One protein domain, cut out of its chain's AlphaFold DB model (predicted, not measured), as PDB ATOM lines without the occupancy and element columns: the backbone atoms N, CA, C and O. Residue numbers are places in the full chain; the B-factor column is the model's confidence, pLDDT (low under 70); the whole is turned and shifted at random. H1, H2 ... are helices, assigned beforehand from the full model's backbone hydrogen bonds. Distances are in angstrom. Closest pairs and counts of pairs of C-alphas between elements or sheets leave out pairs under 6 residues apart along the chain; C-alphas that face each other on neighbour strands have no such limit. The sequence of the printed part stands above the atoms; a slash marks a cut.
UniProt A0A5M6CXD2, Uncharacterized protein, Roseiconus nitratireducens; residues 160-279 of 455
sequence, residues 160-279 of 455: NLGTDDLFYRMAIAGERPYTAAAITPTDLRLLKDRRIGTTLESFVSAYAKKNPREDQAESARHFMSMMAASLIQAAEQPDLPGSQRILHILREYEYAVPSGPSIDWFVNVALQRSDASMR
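Overview. This is residues 160 to 279 of the 455 residues of an uncharacterized protein of Roseiconus nitratireducens (UniProt A0A5M6CXD2). What is the main shape? H5 lies in the middle of a compact body built of two groups of crossed helices: H1 and H3 pack on H5 towards one end of the long axis, and H4, crossing H5 steeply, has H2 and H6 packed on it towards the other. The short H7 lies beyond H6 at that far end, and two long links, residues 173 to 184 and 194 to 211, run lengthwise between the groups. What is it made of? The printed part has 120 residues with seven named helices, H1 to H7 in order, and no named strand, so its class is all helix. How large is it? The radius of gyration of the C-alphas is 13.9 A, and the spans are 39 by 31 by 24 A.

Along the chain. Where is the longest helix? H5, residues 241 to 256, runs 22.6 A from C-alpha 241 at (35.275, -46.001, -32.878) to C-alpha 256 at (16.150, -33.991, -31.563). Which helices come before it? H1 is residues 160 to 172, 18.9 A long, from C-alpha 160 at (19.064, -32.906, -41.299); H2 is residues 185 to 193. H3 is residues 212 to 225, 20.0 A long, and H4 is residues 227 to 236, 14.2 A long. Which come after? H6 is residues 263 to 270, and H7 is residues 275 to 279, with C-alpha 279 at (12.207, -35.834, -10.225).

Arrangement. What touches H5? With residues 241 to 248 alone it touches H1 at a shallow tilt of 32 degrees, opposite ways, the closest C-alphas being those of Ile 172 and Pro 241, 5.0 A apart. With residues 245 to 249 alone it touches H3, about perpendicular at 88 degrees, closest at the C-alphas of Ala 220 and Ile 249, 6.2 A. With residues 243 to 247 alone it touches H4 at a steep tilt of 68 degrees, only just short of perpendicular, closest at the C-alphas of Ala 234 and Ser 243, 4.9 A. What else touches H4? H2 touches it, closest at the C-alphas of Leu 191 and Ala 228, 5.5 A. H6 touches it, closest at the C-alphas of Ala 228 and Ala 270, 5.4 A. How do the backbones run? Every O i to N i+4 pair is within hydrogen-bond range in H2, H3, H4, H5, H6 and H7, and 5 of 9 in H1.

Size, cuts and confidence. How far does it reach? The two C-alphas farthest apart, those of Lys 210 and Ala 276, are 41.5 A apart. Is it continuous? The printed part has no cut; the links H1 to H2 and H2 to H3 are long. Where is confidence low? The mean pLDDT of the printed part is 91.3, with residues 160 to 163 and 275 to 279 under 70.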
ATOM      1  N   ASN A 160      18.188 -32.573 -42.429       67.50
ATOM      2  CA  ASN A 160      19.064 -32.906 -41.299       67.50
ATOM      3  C   ASN A 160      20.028 -34.063 -41.628       67.50
ATOM      4  O   ASN A 160      21.221 -33.980 -41.346       67.50
ATOM      5  N   LEU A 161      19.540 -35.045 -42.391       67.31
ATOM      6  CA  LEU A 161      20.235 -36.303 -42.699       67.31
ATOM      7  C   LEU A 161      21.640 -36.134 -43.315       67.31
ATOM      8  O   LEU A 161      22.546 -36.908 -43.042       67.31
ATOM      9  N   GLY A 162      21.850 -35.137 -44.183       63.38
ATOM     10  CA  GLY A 162      23.105 -35.030 -44.947       63.38
ATOM     11  C   GLY A 162      24.268 -34.349 -44.217       63.38
ATOM     12  O   GLY A 162      25.427 -34.591 -44.549       63.38
ATOM     13  N   THR A 163      23.982 -33.458 -43.261       64.00
ATOM     14  CA  THR A 163      25.039 -32.704 -42.545       64.00
ATOM     15  C   THR A 163      25.588 -33.513 -41.381       64.00
ATOM     16  O   THR A 163      26.787 -33.464 -41.098       64.00
ATOM     17  N   ASP A 164      24.709 -34.274 -40.744       76.00
ATOM     18  CA  ASP A 164      25.034 -35.085 -39.590       76.00
ATOM     19  C   ASP A 164      25.988 -36.250 -39.932       76.00
ATOM     20  O   ASP A 164      27.046 -36.401 -39.315       76.00
ATOM     21  N   ASP A 165      25.750 -36.923 -41.065       82.81
ATOM     22  CA  ASP A 165      26.612 -37.981 -41.613       82.81
ATOM     23  C   ASP A 165      28.095 -37.581 -41.766       82.81
ATOM     24  O   ASP A 165      29.000 -38.427 -41.731       82.81
ATOM     25  N   LEU A 166      28.391 -36.297 -42.004       83.81
ATOM     26  CA  LEU A 166      29.773 -35.813 -42.048       83.81
ATOM     27  C   LEU A 166      30.377 -35.741 -40.641       83.81
ATOM     28  O   LEU A 166      31.477 -36.255 -40.437       83.81
ATOM     29  N   PHE A 167      29.672 -35.141 -39.677       85.75
ATOM     30  CA  PHE A 167      30.154 -35.040 -38.298       85.75
ATOM     31  C   PHE A 167      30.310 -36.410 -37.646       85.75
ATOM     32  O   PHE A 167      31.330 -36.651 -37.002       85.75
ATOM     33  N   TYR A 168      29.368 -37.320 -37.891       92.94
ATOM     34  CA  TYR A 168      29.451 -38.713 -37.473       92.94
ATOM     35  C   TYR A 168      30.749 -39.381 -37.945       92.94
ATOM     36  O   TYR A 168      31.520 -39.924 -37.149       92.94
ATOM     37  N   ARG A 169      31.054 -39.280 -39.247       93.19
ATOM     38  CA  ARG A 169      32.273 -39.867 -39.825       93.19
ATOM     39  C   ARG A 169      33.548 -39.224 -39.285       93.19
ATOM     40  O   ARG A 169      34.482 -39.951 -38.960       93.19
ATOM     41  N   MET A 170      33.581 -37.897 -39.156       91.62
ATOM     42  CA  MET A 170      34.733 -37.182 -38.591       91.62
ATOM     43  C   MET A 170      34.991 -37.570 -37.129       91.62
ATOM     44  O   MET A 170      36.147 -37.677 -36.723       91.62
ATOM     45  N   ALA A 171      33.937 -37.803 -36.341       94.06
ATOM     46  CA  ALA A 171      34.067 -38.262 -34.962       94.06
ATOM     47  C   ALA A 171      34.676 -39.668 -34.888       94.06
ATOM     48  O   ALA A 171      35.653 -39.882 -34.174       94.06
ATOM     49  N   ILE A 172      34.171 -40.607 -35.695       95.19
ATOM     50  CA  ILE A 172      34.678 -41.989 -35.758       95.19
ATOM     51  C   ILE A 172      36.121 -42.053 -36.272       95.19
ATOM     52  O   ILE A 172      36.900 -42.881 -35.803       95.19
ATOM     53  N   ALA A 173      36.481 -41.196 -37.229       95.19
ATOM     54  CA  ALA A 173      37.839 -41.099 -37.766       95.19
ATOM     55  C   ALA A 173      38.834 -40.427 -36.798       95.19
ATOM     56  O   ALA A 173      40.031 -40.408 -37.076       95.19
ATOM     57  N   GLY A 174      38.358 -39.872 -35.676       93.75
ATOM     58  CA  GLY A 174      39.182 -39.138 -34.713       93.75
ATOM     59  C   GLY A 174      39.566 -37.723 -35.163       93.75
ATOM     60  O   GLY A 174      40.385 -37.080 -34.513       93.75
ATOM     61  N   GLU A 175      38.978 -37.212 -36.247       94.69
ATOM     62  CA  GLU A 175      39.220 -35.850 -36.745       94.69
ATOM     63  C   GLU A 175      38.483 -34.799 -35.907       94.69
ATOM     64  O   GLU A 175      38.978 -33.690 -35.697       94.69
ATOM     65  N   ARG A 176      37.291 -35.151 -35.410       93.25
ATOM     66  CA  ARG A 176      36.490 -34.319 -34.504       93.25
ATOM     67  C   ARG A 176      35.810 -35.187 -33.436       93.25
ATOM     68  O   ARG A 176      34.587 -35.319 -33.461       93.25
ATOM     69  N   PRO A 177      36.581 -35.812 -32.532       95.00
ATOM     70  CA  PRO A 177      36.027 -36.742 -31.562       95.00
ATOM     71  C   PRO A 177      35.152 -36.015 -30.536       95.00
ATOM     72  O   PRO A 177      35.442 -34.891 -30.115       95.00
ATOM     73  N   TYR A 178      34.096 -36.691 -30.105       95.06
ATOM     74  CA  TYR A 178      33.339 -36.346 -28.914       95.06
ATOM     75  C   TYR A 178      34.188 -36.588 -27.666       95.06
ATOM     76  O   TYR A 178      34.951 -37.554 -27.588       95.06
ATOM     77  N   THR A 179      34.028 -35.719 -26.673       94.88
ATOM     78  CA  THR A 179      34.604 -35.922 -25.344       94.88
ATOM     79  C   THR A 179      33.877 -37.041 -24.606       94.88
ATOM     80  O   THR A 179      32.714 -37.322 -24.893       94.88
ATOM     81  N   ALA A 180      34.547 -37.639 -23.620       96.00
ATOM     82  CA  ALA A 180      33.950 -38.650 -22.753       96.00
ATOM     83  C   ALA A 180      32.612 -38.204 -22.153       96.00
ATOM     84  O   ALA A 180      32.443 -37.041 -21.773       96.00
ATOM     85  N   ALA A 181      31.692 -39.161 -22.022       95.44
ATOM     86  CA  ALA A 181      30.438 -38.953 -21.314       95.44
ATOM     87  C   ALA A 181      30.723 -38.585 -19.849       95.44
ATOM     88  O   ALA A 181      31.409 -39.316 -19.130       95.44
ATOM     89  N   ALA A 182      30.186 -37.452 -19.398       92.31
ATOM     90  CA  ALA A 182      30.349 -36.991 -18.026       92.31
ATOM     91  C   ALA A 182      29.415 -37.771 -17.086       92.31
ATOM     92  O   ALA A 182      28.292 -37.353 -16.835       92.31
ATOM     93  N   ILE A 183      29.880 -38.912 -16.570       92.62
ATOM     94  CA  ILE A 183      29.149 -39.744 -15.600       92.62
ATOM     95  C   ILE A 183      29.879 -39.696 -14.258       92.62
ATOM     96  O   ILE A 183      31.104 -39.830 -14.198       92.62
ATOM     97  N   THR A 184      29.140 -39.512 -13.161       92.62
ATOM     98  CA  THR A 184      29.759 -39.439 -11.830       92.62
ATOM     99  C   THR A 184      30.469 -40.756 -11.478       92.62
ATOM    100  O   THR A 184      29.986 -41.832 -11.840       92.62
ATOM    101  N   PRO A 185      31.579 -40.732 -10.714       95.50
ATOM    102  CA  PRO A 185      32.259 -41.963 -10.300       95.50
ATOM    103  C   PRO A 185      31.351 -42.945  -9.542       95.50
ATOM    104  O   PRO A 185      31.507 -44.161  -9.656       95.50
ATOM    105  N   THR A 186      30.387 -42.419  -8.777       94.88
ATOM    106  CA  THR A 186      29.388 -43.223  -8.064       94.88
ATOM    107  C   THR A 186      28.487 -43.969  -9.039       94.88
ATOM    108  O   THR A 186      28.344 -45.185  -8.908       94.88
ATOM    109  N   ASP A 187      27.929 -43.269 -10.025       96.06
ATOM    110  CA  ASP A 187      27.018 -43.865 -11.004       96.06
ATOM    111  C   ASP A 187      27.753 -44.825 -11.930       96.06
ATOM    112  O   ASP A 187      27.263 -45.919 -12.189       96.06
ATOM    113  N   LEU A 188      28.978 -44.488 -12.331       97.94
ATOM    114  CA  LEU A 188      29.812 -45.359 -13.151       97.94
ATOM    115  C   LEU A 188      30.095 -46.703 -12.466       97.94
ATOM    116  O   LEU A 188      30.061 -47.750 -13.110       97.94
ATOM    117  N   ARG A 189      30.328 -46.701 -11.147       97.62
ATOM    118  CA  ARG A 189      30.465 -47.937 -10.363       97.62
ATOM    119  C   ARG A 189      29.162 -48.742 -10.343       97.62
ATOM    120  O   ARG A 189      29.208 -49.940 -10.586       97.62
ATOM    121  N   LEU A 190      28.019 -48.097 -10.110       97.19
ATOM    122  CA  LEU A 190      26.717 -48.778 -10.100       97.19
ATOM    123  C   LEU A 190      26.351 -49.355 -11.477       97.19
ATOM    124  O   LEU A 190      25.780 -50.439 -11.562       97.19
ATOM    125  N   LEU A 191      26.705 -48.660 -12.560       97.44
ATOM    126  CA  LEU A 191      26.515 -49.153 -13.922       97.44
ATOM    127  C   LEU A 191      27.361 -50.403 -14.173       97.44
ATOM    128  O   LEU A 191      26.873 -51.349 -14.789       97.44
ATOM    129  N   LYS A 192      28.608 -50.441 -13.678       97.12
ATOM    130  CA  LYS A 192      29.486 -51.619 -13.801       97.12
ATOM    131  C   LYS A 192      28.883 -52.859 -13.152       97.12
ATOM    132  O   LYS A 192      28.979 -53.931 -13.742       97.12
ATOM    133  N   ASP A 193      28.203 -52.703 -12.018       95.75
ATOM    134  CA  ASP A 193      27.508 -53.805 -11.339       95.75
ATOM    135  C   ASP A 193      26.320 -54.353 -12.156       95.75
ATOM    136  O   ASP A 193      25.893 -55.488 -11.953       95.75
ATOM    137  N   ARG A 194      25.799 -53.567 -13.110       93.69
ATOM    138  CA  ARG A 194      24.695 -53.932 -14.017       93.69
ATOM    139  C   ARG A 194      25.141 -54.209 -15.452       93.69
ATOM    140  O   ARG A 194      24.303 -54.354 -16.340       93.69
ATOM    141  N   ARG A 195      26.448 -54.245 -15.713       92.50
ATOM    142  CA  ARG A 195      26.979 -54.379 -17.071       92.50
ATOM    143  C   ARG A 195      26.572 -55.722 -17.676       92.50
ATOM    144  O   ARG A 195      26.965 -56.780 -17.193       92.50
ATOM    145  N   ILE A 196      25.873 -55.656 -18.802       89.50
ATOM    146  CA  ILE A 196      25.570 -56.799 -19.667       89.50
ATOM    147  C   ILE A 196      26.060 -56.462 -21.076       89.50
ATOM    148  O   ILE A 196      25.916 -55.329 -21.526       89.50
ATOM    149  N   GLY A 197      26.650 -57.443 -21.761       86.75
ATOM    150  CA  GLY A 197      27.129 -57.298 -23.135       86.75
ATOM    151  C   GLY A 197      28.620 -56.981 -23.264       86.75
ATOM    152  O   GLY A 197      29.375 -56.925 -22.289       86.75
ATOM    153  N   THR A 198      29.053 -56.816 -24.510       88.06
ATOM    154  CA  THR A 198      30.451 -56.594 -24.896       88.06
ATOM    155  C   THR A 198      30.681 -55.156 -25.338       88.06
ATOM    156  O   THR A 198      29.759 -54.487 -25.788       88.06
ATOM    157  N   THR A 199      31.926 -54.697 -25.233       93.31
ATOM    158  CA  THR A 199      32.358 -53.418 -25.808       93.31
ATOM    159  C   THR A 199      32.098 -53.412 -27.317       93.31
ATOM    160  O   THR A 199      32.440 -54.373 -28.009       93.31
ATOM    161  N   LEU A 200      31.516 -52.332 -27.833       94.56
ATOM    162  CA  LEU A 200      31.380 -52.096 -29.262       94.56
ATOM    163  C   LEU A 200      32.693 -51.513 -29.793       94.56
ATOM    164  O   LEU A 200      32.983 -50.338 -29.593       94.56
ATOM    165  N   GLU A 201      33.511 -52.322 -30.460       93.31
ATOM    166  CA  GLU A 201      34.780 -51.842 -31.031       93.31
ATOM    167  C   GLU A 201      34.589 -51.162 -32.398       93.31
ATOM    168  O   GLU A 201      35.337 -50.254 -32.760       93.31
ATOM    169  N   SER A 202      33.581 -51.590 -33.164       93.81
ATOM    170  CA  SER A 202      33.340 -51.173 -34.552       93.81
ATOM    171  C   SER A 202      31.834 -51.171 -34.877       93.81
ATOM    172  O   SER A 202      31.029 -50.796 -34.034       93.81
ATOM    173  N   PHE A 203      31.444 -51.562 -36.091       93.12
ATOM    174  CA  PHE A 203      30.050 -51.690 -36.524       93.12
ATOM    175  C   PHE A 203      29.285 -52.745 -35.714       93.12
ATOM    176  O   PHE A 203      29.801 -53.835 -35.462       93.12
ATOM    177  N   VAL A 204      28.019 -52.459 -35.398       93.62
ATOM    178  CA  VAL A 204      27.117 -53.382 -34.679       93.62
ATOM    179  C   VAL A 204      26.789 -54.628 -35.503       93.62
ATOM    180  O   VAL A 204      26.613 -55.718 -34.959       93.62
ATOM    181  N   SER A 205      26.671 -54.482 -36.822       92.19
ATOM    182  CA  SER A 205      26.260 -55.558 -37.723       92.19
ATOM    183  C   SER A 205      26.853 -55.376 -39.123       92.19
ATOM    184  O   SER A 205      27.455 -54.351 -39.446       92.19
ATOM    185  N   ALA A 206      26.678 -56.375 -39.993       90.06
ATOM    186  CA  ALA A 206      26.979 -56.208 -41.414       90.06
ATOM    187  C   ALA A 206      26.057 -55.166 -42.074       90.06
ATOM    188  O   ALA A 206      26.494 -54.454 -42.973       90.06
ATOM    189  N   TYR A 207      24.813 -55.052 -41.597       89.94
ATOM    190  CA  TYR A 207      23.826 -54.106 -42.113       89.94
ATOM    191  C   TYR A 207      24.220 -52.649 -41.830       89.94
ATOM    192  O   TYR A 207      24.107 -51.810 -42.717       89.94
ATOM    193  N   ALA A 208      24.833 -52.382 -40.672       92.81
ATOM    194  CA  ALA A 208      25.405 -51.078 -40.324       92.81
ATOM    195  C   ALA A 208      26.442 -50.565 -41.349       92.81
ATOM    196  O   ALA A 208      26.663 -49.368 -41.478       92.81
ATOM    197  N   LYS A 209      27.074 -51.448 -42.134       92.00
ATOM    198  CA  LYS A 209      28.047 -51.051 -43.171       92.00
ATOM    199  C   LYS A 209      27.395 -50.548 -44.462       92.00
ATOM    200  O   LYS A 209      28.115 -50.110 -45.357       92.00
ATOM    201  N   LYS A 210      26.066 -50.644 -44.591       88.75
ATOM    202  CA  LYS A 210      25.318 -50.267 -45.800       88.75
ATOM    203  C   LYS A 210      25.508 -48.789 -46.132       88.75
ATOM    204  O   LYS A 210      25.793 -48.455 -47.278       88.75
ATOM    205  N   ASN A 211      25.347 -47.917 -45.143       91.44
ATOM    206  CA  ASN A 211      25.603 -46.481 -45.232       91.44
ATOM    207  C   ASN A 211      25.653 -45.881 -43.806       91.44
ATOM    208  O   ASN A 211      25.262 -46.570 -42.862       91.44
ATOM    209  N   PRO A 212      26.122 -44.628 -43.636       92.75
ATOM    210  CA  PRO A 212      26.218 -43.994 -42.321       92.75
ATOM    211  C   PRO A 212      24.894 -43.971 -41.552       92.75
ATOM    212  O   PRO A 212      24.881 -44.375 -40.398       92.75
ATOM    213  N   ARG A 213      23.782 -43.622 -42.203       91.81
ATOM    214  CA  ARG A 213      22.447 -43.591 -41.587       91.81
ATOM    215  C   ARG A 213      22.054 -44.915 -40.920       91.81
ATOM    216  O   ARG A 213      21.520 -44.932 -39.816       91.81
ATOM    217  N   GLU A 214      22.331 -46.033 -41.586       94.12
ATOM    218  CA  GLU A 214      22.069 -47.375 -41.050       94.12
ATOM    219  C   GLU A 214      23.059 -47.723 -39.925       94.12
ATOM    220  O   GLU A 214      22.670 -48.360 -38.953       94.12
ATOM    221  N   ASP A 215      24.322 -47.278 -40.003       96.81
ATOM    222  CA  ASP A 215      25.296 -47.421 -38.903       96.81
ATOM    223  C   ASP A 215      24.805 -46.720 -37.633       96.81
ATOM    224  O   ASP A 215      24.855 -47.294 -36.540       96.81
ATOM    225  N   GLN A 216      24.263 -45.508 -37.773       96.81
ATOM    226  CA  GLN A 216      23.720 -44.760 -36.647       96.81
ATOM    227  C   GLN A 216      22.510 -45.464 -36.016       96.81
ATOM    228  O   GLN A 216      22.506 -45.712 -34.811       96.81
ATOM    229  N   ALA A 217      21.517 -45.863 -36.819       96.94
ATOM    230  CA  ALA A 217      20.321 -46.544 -36.319       96.94
ATOM    231  C   ALA A 217      20.633 -47.923 -35.705       96.94
ATOM    232  O   ALA A 217      20.085 -48.298 -34.664       96.94
ATOM    233  N   GLU A 218      21.583 -48.665 -36.284       97.75
ATOM    234  CA  GLU A 218      22.089 -49.914 -35.708       97.75
ATOM    235  C   GLU A 218      22.827 -49.679 -34.379       97.75
ATOM    236  O   GLU A 218      22.663 -50.452 -33.430       97.75
ATOM    237  N   SER A 219      23.600 -48.595 -34.283       97.88
ATOM    238  CA  SER A 219      24.256 -48.158 -33.043       97.88
ATOM    239  C   SER A 219      23.236 -47.765 -31.977       97.88
ATOM    240  O   SER A 219      23.395 -48.136 -30.814       97.88
ATOM    241  N   ALA A 220      22.156 -47.091 -32.366       98.00
ATOM    242  CA  ALA A 220      21.085 -46.683 -31.472       98.00
ATOM    243  C   ALA A 220      20.326 -47.871 -30.876       98.00
ATOM    244  O   ALA A 220      20.146 -47.928 -29.656       98.00
ATOM    245  N   ARG A 221      19.952 -48.870 -31.689       96.75
ATOM    246  CA  ARG A 221      19.344 -50.096 -31.143       96.75
ATOM    247  C   ARG A 221      20.319 -50.891 -30.272       96.75
ATOM    248  O   ARG A 221      19.897 -51.477 -29.280       96.75
ATOM    249  N   HIS A 222      21.615 -50.909 -30.612       97.00
ATOM    250  CA  HIS A 222      22.631 -51.550 -29.775       97.00
ATOM    251  C   HIS A 222      22.695 -50.873 -28.409       97.00
ATOM    252  O   HIS A 222      22.573 -51.558 -27.396       97.00
ATOM    253  N   PHE A 223      22.799 -49.543 -28.393       97.88
ATOM    254  CA  PHE A 223      22.794 -48.742 -27.176       97.88
ATOM    255  C   PHE A 223      21.569 -49.025 -26.312       97.88
ATOM    256  O   PHE A 223      21.740 -49.349 -25.144       97.88
ATOM    257  N   MET A 224      20.358 -48.993 -26.874       97.50
ATOM    258  CA  MET A 224      19.136 -49.250 -26.101       97.50
ATOM    259  C   MET A 224      19.134 -50.654 -25.483       97.50
ATOM    260  O   MET A 224      18.829 -50.814 -24.305       97.50
ATOM    261  N   SER A 225      19.601 -51.664 -26.226       95.62
ATOM    262  CA  SER A 225      19.699 -53.042 -25.721       95.62
ATOM    263  C   SER A 225      20.851 -53.294 -24.733       95.62
ATOM    264  O   SER A 225      20.817 -54.269 -23.985       95.62
ATOM    265  N   MET A 226      21.880 -52.438 -24.728       96.56
ATOM    266  CA  MET A 226      23.125 -52.596 -23.960       96.56
ATOM    267  C   MET A 226      23.465 -51.316 -23.182       96.56
ATOM    268  O   MET A 226      24.636 -50.941 -23.063       96.56
ATOM    269  N   MET A 227      22.445 -50.619 -22.673       97.06
ATOM    270  CA  MET A 227      22.556 -49.226 -22.222       97.06
ATOM    271  C   MET A 227      23.639 -49.031 -21.158       97.06
ATOM    272  O   MET A 227      24.527 -48.197 -21.330       97.06
ATOM    273  N   ALA A 228      23.651 -49.860 -20.108       97.38
ATOM    274  CA  ALA A 228      24.657 -49.773 -19.047       97.38
ATOM    275  C   ALA A 228      26.091 -49.970 -19.575       97.38
ATOM    276  O   ALA A 228      26.979 -49.181 -19.258       97.38
ATOM    277  N   ALA A 229      26.325 -50.988 -20.411       97.94
ATOM    278  CA  ALA A 229      27.644 -51.245 -20.988       97.94
ATOM    279  C   ALA A 229      28.093 -50.123 -21.932       97.94
ATOM    280  O   ALA A 229      29.255 -49.718 -21.891       97.94
ATOM    281  N   SER A 230      27.166 -49.593 -22.730       98.19
ATOM    282  CA  SER A 230      27.427 -48.511 -23.677       98.19
ATOM    283  C   SER A 230      27.770 -47.200 -22.966       98.19
ATOM    284  O   SER A 230      28.713 -46.521 -23.364       98.19
ATOM    285  N   LEU A 231      27.071 -46.871 -21.872       98.44
ATOM    286  CA  LEU A 231      27.363 -45.697 -21.039       98.44
ATOM    287  C   LEU A 231      28.740 -45.796 -20.368       98.44
ATOM    288  O   LEU A 231      29.509 -44.837 -20.401       98.44
ATOM    289  N   ILE A 232      29.091 -46.965 -19.813       98.31
ATOM    290  CA  ILE A 232      30.434 -47.209 -19.255       98.31
ATOM    291  C   ILE A 232      31.497 -47.017 -20.338       98.31
ATOM    292  O   ILE A 232      32.497 -46.341 -20.114       98.31
ATOM    293  N   GLN A 233      31.280 -47.597 -21.519       98.31
ATOM    294  CA  GLN A 233      32.209 -47.490 -22.634       98.31
ATOM    295  C   GLN A 233      32.397 -46.030 -23.083       98.31
ATOM    296  O   GLN A 233      33.533 -45.591 -23.253       98.31
ATOM    297  N   ALA A 234      31.309 -45.271 -23.236       98.19
ATOM    298  CA  ALA A 234      31.349 -43.865 -23.635       98.19
ATOM    299  C   ALA A 234      32.070 -42.964 -22.612       98.19
ATOM    300  O   ALA A 234      32.655 -41.947 -22.992       98.19
ATOM    301  N   ALA A 235      32.046 -43.330 -21.327       98.31
ATOM    302  CA  ALA A 235      32.743 -42.607 -20.265       98.31
ATOM    303  C   ALA A 235      34.222 -43.014 -20.127       98.31
ATOM    304  O   ALA A 235      35.084 -42.155 -19.964       98.31
ATOM    305  N   GLU A 236      34.538 -44.312 -20.182       98.25
ATOM    306  CA  GLU A 236      35.881 -44.826 -19.854       98.25
ATOM    307  C   GLU A 236      36.786 -45.049 -21.066       98.25
ATOM    308  O   GLU A 236      38.004 -45.111 -20.920       98.25
ATOM    309  N   GLN A 237      36.209 -45.212 -22.256       97.81
ATOM    310  CA  GLN A 237      36.934 -45.533 -23.487       97.81
ATOM    311  C   GLN A 237      36.469 -44.637 -24.647       97.81
ATOM    312  O   GLN A 237      36.109 -45.163 -25.704       97.81
ATOM    313  N   PRO A 238      36.442 -43.298 -24.491       97.38
ATOM    314  CA  PRO A 238      35.873 -42.391 -25.490       97.38
ATOM    315  C   PRO A 238      36.550 -42.503 -26.860       97.38
ATOM    316  O   PRO A 238      35.891 -42.316 -27.874       97.38
ATOM    317  N   ASP A 239      37.828 -42.877 -26.913       96.69
ATOM    318  CA  ASP A 239      38.613 -42.894 -28.152       96.69
ATOM    319  C   ASP A 239      38.304 -44.087 -29.077       96.69
ATOM    320  O   ASP A 239      38.780 -44.128 -30.212       96.69
ATOM    321  N   LEU A 240      37.512 -45.075 -28.633       97.38
ATOM    322  CA  LEU A 240      37.135 -46.193 -29.501       97.38
ATOM    323  C   LEU A 240      36.139 -45.745 -30.585       97.38
ATOM    324  O   LEU A 240      35.183 -45.024 -30.281       97.38
ATOM    325  N   PRO A 241      36.241 -46.277 -31.819       97.25
ATOM    326  CA  PRO A 241      35.275 -46.001 -32.878       97.25
ATOM    327  C   PRO A 241      33.822 -46.289 -32.484       97.25
ATOM    328  O   PRO A 241      32.929 -45.543 -32.874       97.25
ATOM    329  N   GLY A 242      33.552 -47.354 -31.723       97.69
ATOM    330  CA  GLY A 242      32.197 -47.621 -31.232       97.69
ATOM    331  C   GLY A 242      31.742 -46.670 -30.121       97.69
ATOM    332  O   GLY A 242      30.562 -46.340 -30.064       97.69
ATOM    333  N   SER A 243      32.654 -46.138 -29.301       98.12
ATOM    334  CA  SER A 243      32.317 -45.105 -28.307       98.12
ATOM    335  C   SER A 243      31.922 -43.801 -28.980       98.12
ATOM    336  O   SER A 243      30.954 -43.175 -28.570       98.12
ATOM    337  N   GLN A 244      32.617 -43.425 -30.055       98.25
ATOM    338  CA  GLN A 244      32.272 -42.249 -30.856       98.25
ATOM    339  C   GLN A 244      30.892 -42.386 -31.511       98.25
ATOM    340  O   GLN A 244      30.147 -41.411 -31.552       98.25
ATOM    341  N   ARG A 245      30.494 -43.600 -31.931       98.06
ATOM    342  CA  ARG A 245      29.116 -43.878 -32.380       98.06
ATOM    343  C   ARG A 245      28.103 -43.660 -31.264       98.06
ATOM    344  O   ARG A 245      27.109 -42.981 -31.483       98.06
ATOM    345  N   ILE A 246      28.371 -44.210 -30.077       98.38
ATOM    346  CA  ILE A 246      27.493 -44.089 -28.904       98.38
ATOM    347  C   ILE A 246      27.351 -42.619 -28.475       98.38
ATOM    348  O   ILE A 246      26.244 -42.145 -28.242       98.38
ATOM    349  N   LEU A 247      28.454 -41.876 -28.398       98.19
ATOM    350  CA  LEU A 247      28.448 -40.456 -28.034       98.19
ATOM    351  C   LEU A 247      27.681 -39.611 -29.052       98.19
ATOM    352  O   LEU A 247      26.964 -38.688 -28.672       98.19
ATOM    353  N   HIS A 248      27.794 -39.954 -30.333       97.00
ATOM    354  CA  HIS A 248      27.038 -39.297 -31.382       97.00
ATOM    355  C   HIS A 248      25.528 -39.536 -31.247       97.00
ATOM    356  O   HIS A 248      24.782 -38.571 -31.152       97.00
ATOM    357  N   ILE A 249      25.067 -40.787 -31.139       97.19
ATOM    358  CA  ILE A 249      23.624 -41.064 -31.002       97.19
ATOM    359  C   ILE A 249      23.031 -40.458 -29.720       97.19
ATOM    360  O   ILE A 249      21.878 -40.041 -29.718       97.19
ATOM    361  N   LEU A 250      23.807 -40.389 -28.627       97.44
ATOM    362  CA  LEU A 250      23.391 -39.747 -27.377       97.44
ATOM    363  C   LEU A 250      23.150 -38.253 -27.592       97.44
ATOM    364  O   LEU A 250      22.180 -37.706 -27.073       97.44
ATOM    365  N   ARG A 251      24.007 -37.614 -28.394       94.50
ATOM    366  CA  ARG A 251      23.814 -36.235 -28.819       94.50
ATOM    367  C   ARG A 251      22.569 -36.095 -29.689       94.50
ATOM    368  O   ARG A 251      21.761 -35.227 -29.400       94.50
ATOM    369  N   GLU A 252      22.363 -36.945 -30.689       95.06
ATOM    370  CA  GLU A 252      21.169 -36.837 -31.542       95.06
ATOM    371  C   GLU A 252      19.872 -36.993 -30.736       95.06
ATOM    372  O   GLU A 252      18.938 -36.209 -30.901       95.06
ATOM    373  N   TYR A 253      19.837 -37.913 -29.767       96.81
ATOM    374  CA  TYR A 253      18.718 -38.005 -28.828       96.81
ATOM    375  C   TYR A 253      18.504 -36.716 -28.017       96.81
ATOM    376  O   TYR A 253      17.370 -36.268 -27.853       96.81
ATOM    377  N   GLU A 254      19.574 -36.104 -27.510       91.50
ATOM    378  CA  GLU A 254      19.478 -34.851 -26.758       91.50
ATOM    379  C   GLU A 254      19.016 -33.672 -27.631       91.50
ATOM    380  O   GLU A 254      18.270 -32.819 -27.156       91.50
ATOM    381  N   TYR A 255      19.442 -33.607 -28.895       88.44
ATOM    382  CA  TYR A 255      19.186 -32.467 -29.782       88.44
ATOM    383  C   TYR A 255      17.899 -32.582 -30.601       88.44
ATOM    384  O   TYR A 255      17.379 -31.550 -31.049       88.44
ATOM    385  N   ALA A 256      17.354 -33.790 -30.770       91.12
ATOM    386  CA  ALA A 256      16.150 -33.991 -31.563       91.12
ATOM    387  C   ALA A 256      14.982 -33.150 -31.054       91.12
ATOM    388  O   ALA A 256      14.298 -32.515 -31.850       91.12
ATOM    389  N   VAL A 257      14.807 -33.034 -29.738       86.81
ATOM    390  CA  VAL A 257      13.944 -32.009 -29.136       86.81
ATOM    391  C   VAL A 257      14.662 -31.331 -27.987       86.81
ATOM    392  O   VAL A 257      15.503 -31.946 -27.347       86.81
ATOM    393  N   PRO A 258      14.315 -30.084 -27.649       73.94
ATOM    394  CA  PRO A 258      15.032 -29.369 -26.599       73.94
ATOM    395  C   PRO A 258      14.993 -30.003 -25.198       73.94
ATOM    396  O   PRO A 258      15.887 -29.780 -24.386       73.94
ATOM    397  N   SER A 259      13.961 -30.800 -24.923       73.31
ATOM    398  CA  SER A 259      13.804 -31.614 -23.716       73.31
ATOM    399  C   SER A 259      14.217 -33.075 -23.937       73.31
ATOM    400  O   SER A 259      13.665 -33.969 -23.292       73.31
ATOM    401  N   GLY A 260      15.096 -33.337 -24.906       86.81
ATOM    402  CA  GLY A 260      15.541 -34.681 -25.243       86.81
ATOM    403  C   GLY A 260      16.277 -35.347 -24.080       86.81
ATOM    404  O   GLY A 260      16.752 -34.663 -23.166       86.81
ATOM    405  N   PRO A 261      16.347 -36.687 -24.053       91.62
ATOM    406  CA  PRO A 261      17.031 -37.387 -22.980       91.62
ATOM    407  C   PRO A 261      18.524 -37.078 -23.002       91.62
ATOM    408  O   PRO A 261      19.223 -37.346 -23.977       91.62
ATOM    409  N   SER A 262      19.015 -36.544 -21.886       89.00
ATOM    410  CA  SER A 262      20.442 -36.370 -21.649       89.00
ATOM    411  C   SER A 262      21.111 -37.698 -21.282       89.00
ATOM    412  O   SER A 262      20.461 -38.714 -21.024       89.00
ATOM    413  N   ILE A 263      22.438 -37.683 -21.163       93.56
ATOM    414  CA  ILE A 263      23.197 -38.817 -20.617       93.56
ATOM    415  C   ILE A 263      22.672 -39.213 -19.227       93.56
ATOM    416  O   ILE A 263      22.480 -40.399 -18.971       93.56
ATOM    417  N   ASP A 264      22.368 -38.243 -18.360       89.31
ATOM    418  CA  ASP A 264      21.848 -38.506 -17.011       89.31
ATOM    419  C   ASP A 264      20.491 -39.222 -17.033       89.31
ATOM    420  O   ASP A 264      20.236 -40.090 -16.195       89.31
ATOM    421  N   TRP A 265      19.631 -38.907 -18.013       92.50
ATOM    422  CA  TRP A 265      18.382 -39.645 -18.222       92.50
ATOM    423  C   TRP A 265      18.674 -41.130 -18.449       92.50
ATOM    424  O   TRP A 265      18.171 -41.983 -17.718       92.50
ATOM    425  N   PHE A 266      19.551 -41.446 -19.402       96.62
ATOM    426  CA  PHE A 266      19.898 -42.831 -19.714       96.62
ATOM    427  C   PHE A 266      20.648 -43.539 -18.578       96.62
ATOM    428  O   PHE A 266      20.431 -44.729 -18.356       96.62
ATOM    429  N   VAL A 267      21.482 -42.831 -17.809       95.88
ATOM    430  CA  VAL A 267      22.095 -43.375 -16.583       95.88
ATOM    431  C   VAL A 267      21.011 -43.797 -15.592       95.88
ATOM    432  O   VAL A 267      21.062 -44.906 -15.059       95.88
ATOM    433  N   ASN A 268      20.003 -42.955 -15.374       94.06
ATOM    434  CA  ASN A 268      18.910 -43.263 -14.460       94.06
ATOM    435  C   ASN A 268      18.055 -44.443 -14.946       94.06
ATOM    436  O   ASN A 268      17.750 -45.328 -14.143       94.06
ATOM    437  N   VAL A 269      17.759 -44.509 -16.248       94.81
ATOM    438  CA  VAL A 269      17.062 -45.644 -16.878       94.81
ATOM    439  C   VAL A 269      17.861 -46.941 -16.709       94.81
ATOM    440  O   VAL A 269      17.329 -47.936 -16.213       94.81
ATOM    441  N   ALA A 270      19.161 -46.938 -17.019       95.88
ATOM    442  CA  ALA A 270      20.030 -48.110 -16.869       95.88
ATOM    443  C   ALA A 270      20.143 -48.586 -15.405       95.88
ATOM    444  O   ALA A 270      20.222 -49.788 -15.119       95.88
ATOM    445  N   LEU A 271      20.115 -47.650 -14.454       95.50
ATOM    446  CA  LEU A 271      20.100 -47.932 -13.019       95.50
ATOM    447  C   LEU A 271      18.697 -48.231 -12.467       95.50
ATOM    448  O   LEU A 271      18.582 -48.542 -11.280       95.50
ATOM    449  N   GLN A 272      17.656 -48.197 -13.308       93.19
ATOM    450  CA  GLN A 272      16.248 -48.385 -12.937       93.19
ATOM    451  C   GLN A 272      15.839 -47.506 -11.745       93.19
ATOM    452  O   GLN A 272      15.152 -47.949 -10.823       93.19
ATOM    453  N   ARG A 273      16.314 -46.259 -11.731       88.81
ATOM    454  CA  ARG A 273      15.856 -45.249 -10.776       88.81
ATOM    455  C   ARG A 273      14.417 -44.886 -11.135       88.81
ATOM    456  O   ARG A 273      14.097 -44.726 -12.307       88.81
ATOM    457  N   SER A 274      13.534 -44.820 -10.140       70.06
ATOM    458  CA  SER A 274      12.122 -44.506 -10.378       70.06
ATOM    459  C   SER A 274      11.969 -43.082 -10.914       70.06
ATOM    460  O   SER A 274      12.728 -42.197 -10.511       70.06
ATOM    461  N   ASP A 275      10.941 -42.837 -11.731       65.69
ATOM    462  CA  ASP A 275      10.568 -41.485 -12.181       65.69
ATOM    463  C   ASP A 275      10.469 -40.498 -11.011       65.69
ATOM    464  O   ASP A 275      10.875 -39.345 -11.131       65.69
ATOM    465  N   ALA A 276       9.974 -40.957  -9.856       57.16
ATOM    466  CA  ALA A 276       9.925 -40.163  -8.634       57.16
ATOM    467  C   ALA A 276      11.330 -39.757  -8.166       57.16
ATOM    468  O   ALA A 276      11.568 -38.574  -7.975       57.16
ATOM    469  N   SER A 277      12.282 -40.692  -8.080       56.25
ATOM    470  CA  SER A 277      13.668 -40.385  -7.689       56.25
ATOM    471  C   SER A 277      14.408 -39.501  -8.703       56.25
ATOM    472  O   SER A 277      15.245 -38.687  -8.317       56.25
ATOM    473  N   MET A 278      14.069 -39.615  -9.994       61.59
ATOM    474  CA  MET A 278      14.602 -38.743 -11.045       61.59
ATOM    475  C   MET A 278      14.077 -37.309 -10.922       61.59
ATOM    476  O   MET A 278      14.822 -36.363 -11.168       61.59
ATOM    477  N   ARG A 279      12.812 -37.144 -10.515       57.75
ATOM    478  CA  ARG A 279      12.207 -35.834 -10.225       57.75
ATOM    479  C   ARG A 279      12.695 -35.261  -8.889       57.75
ATOM    480  O   ARG A 279      12.942 -34.068  -8.794       57.75
TER     481      ARG A 279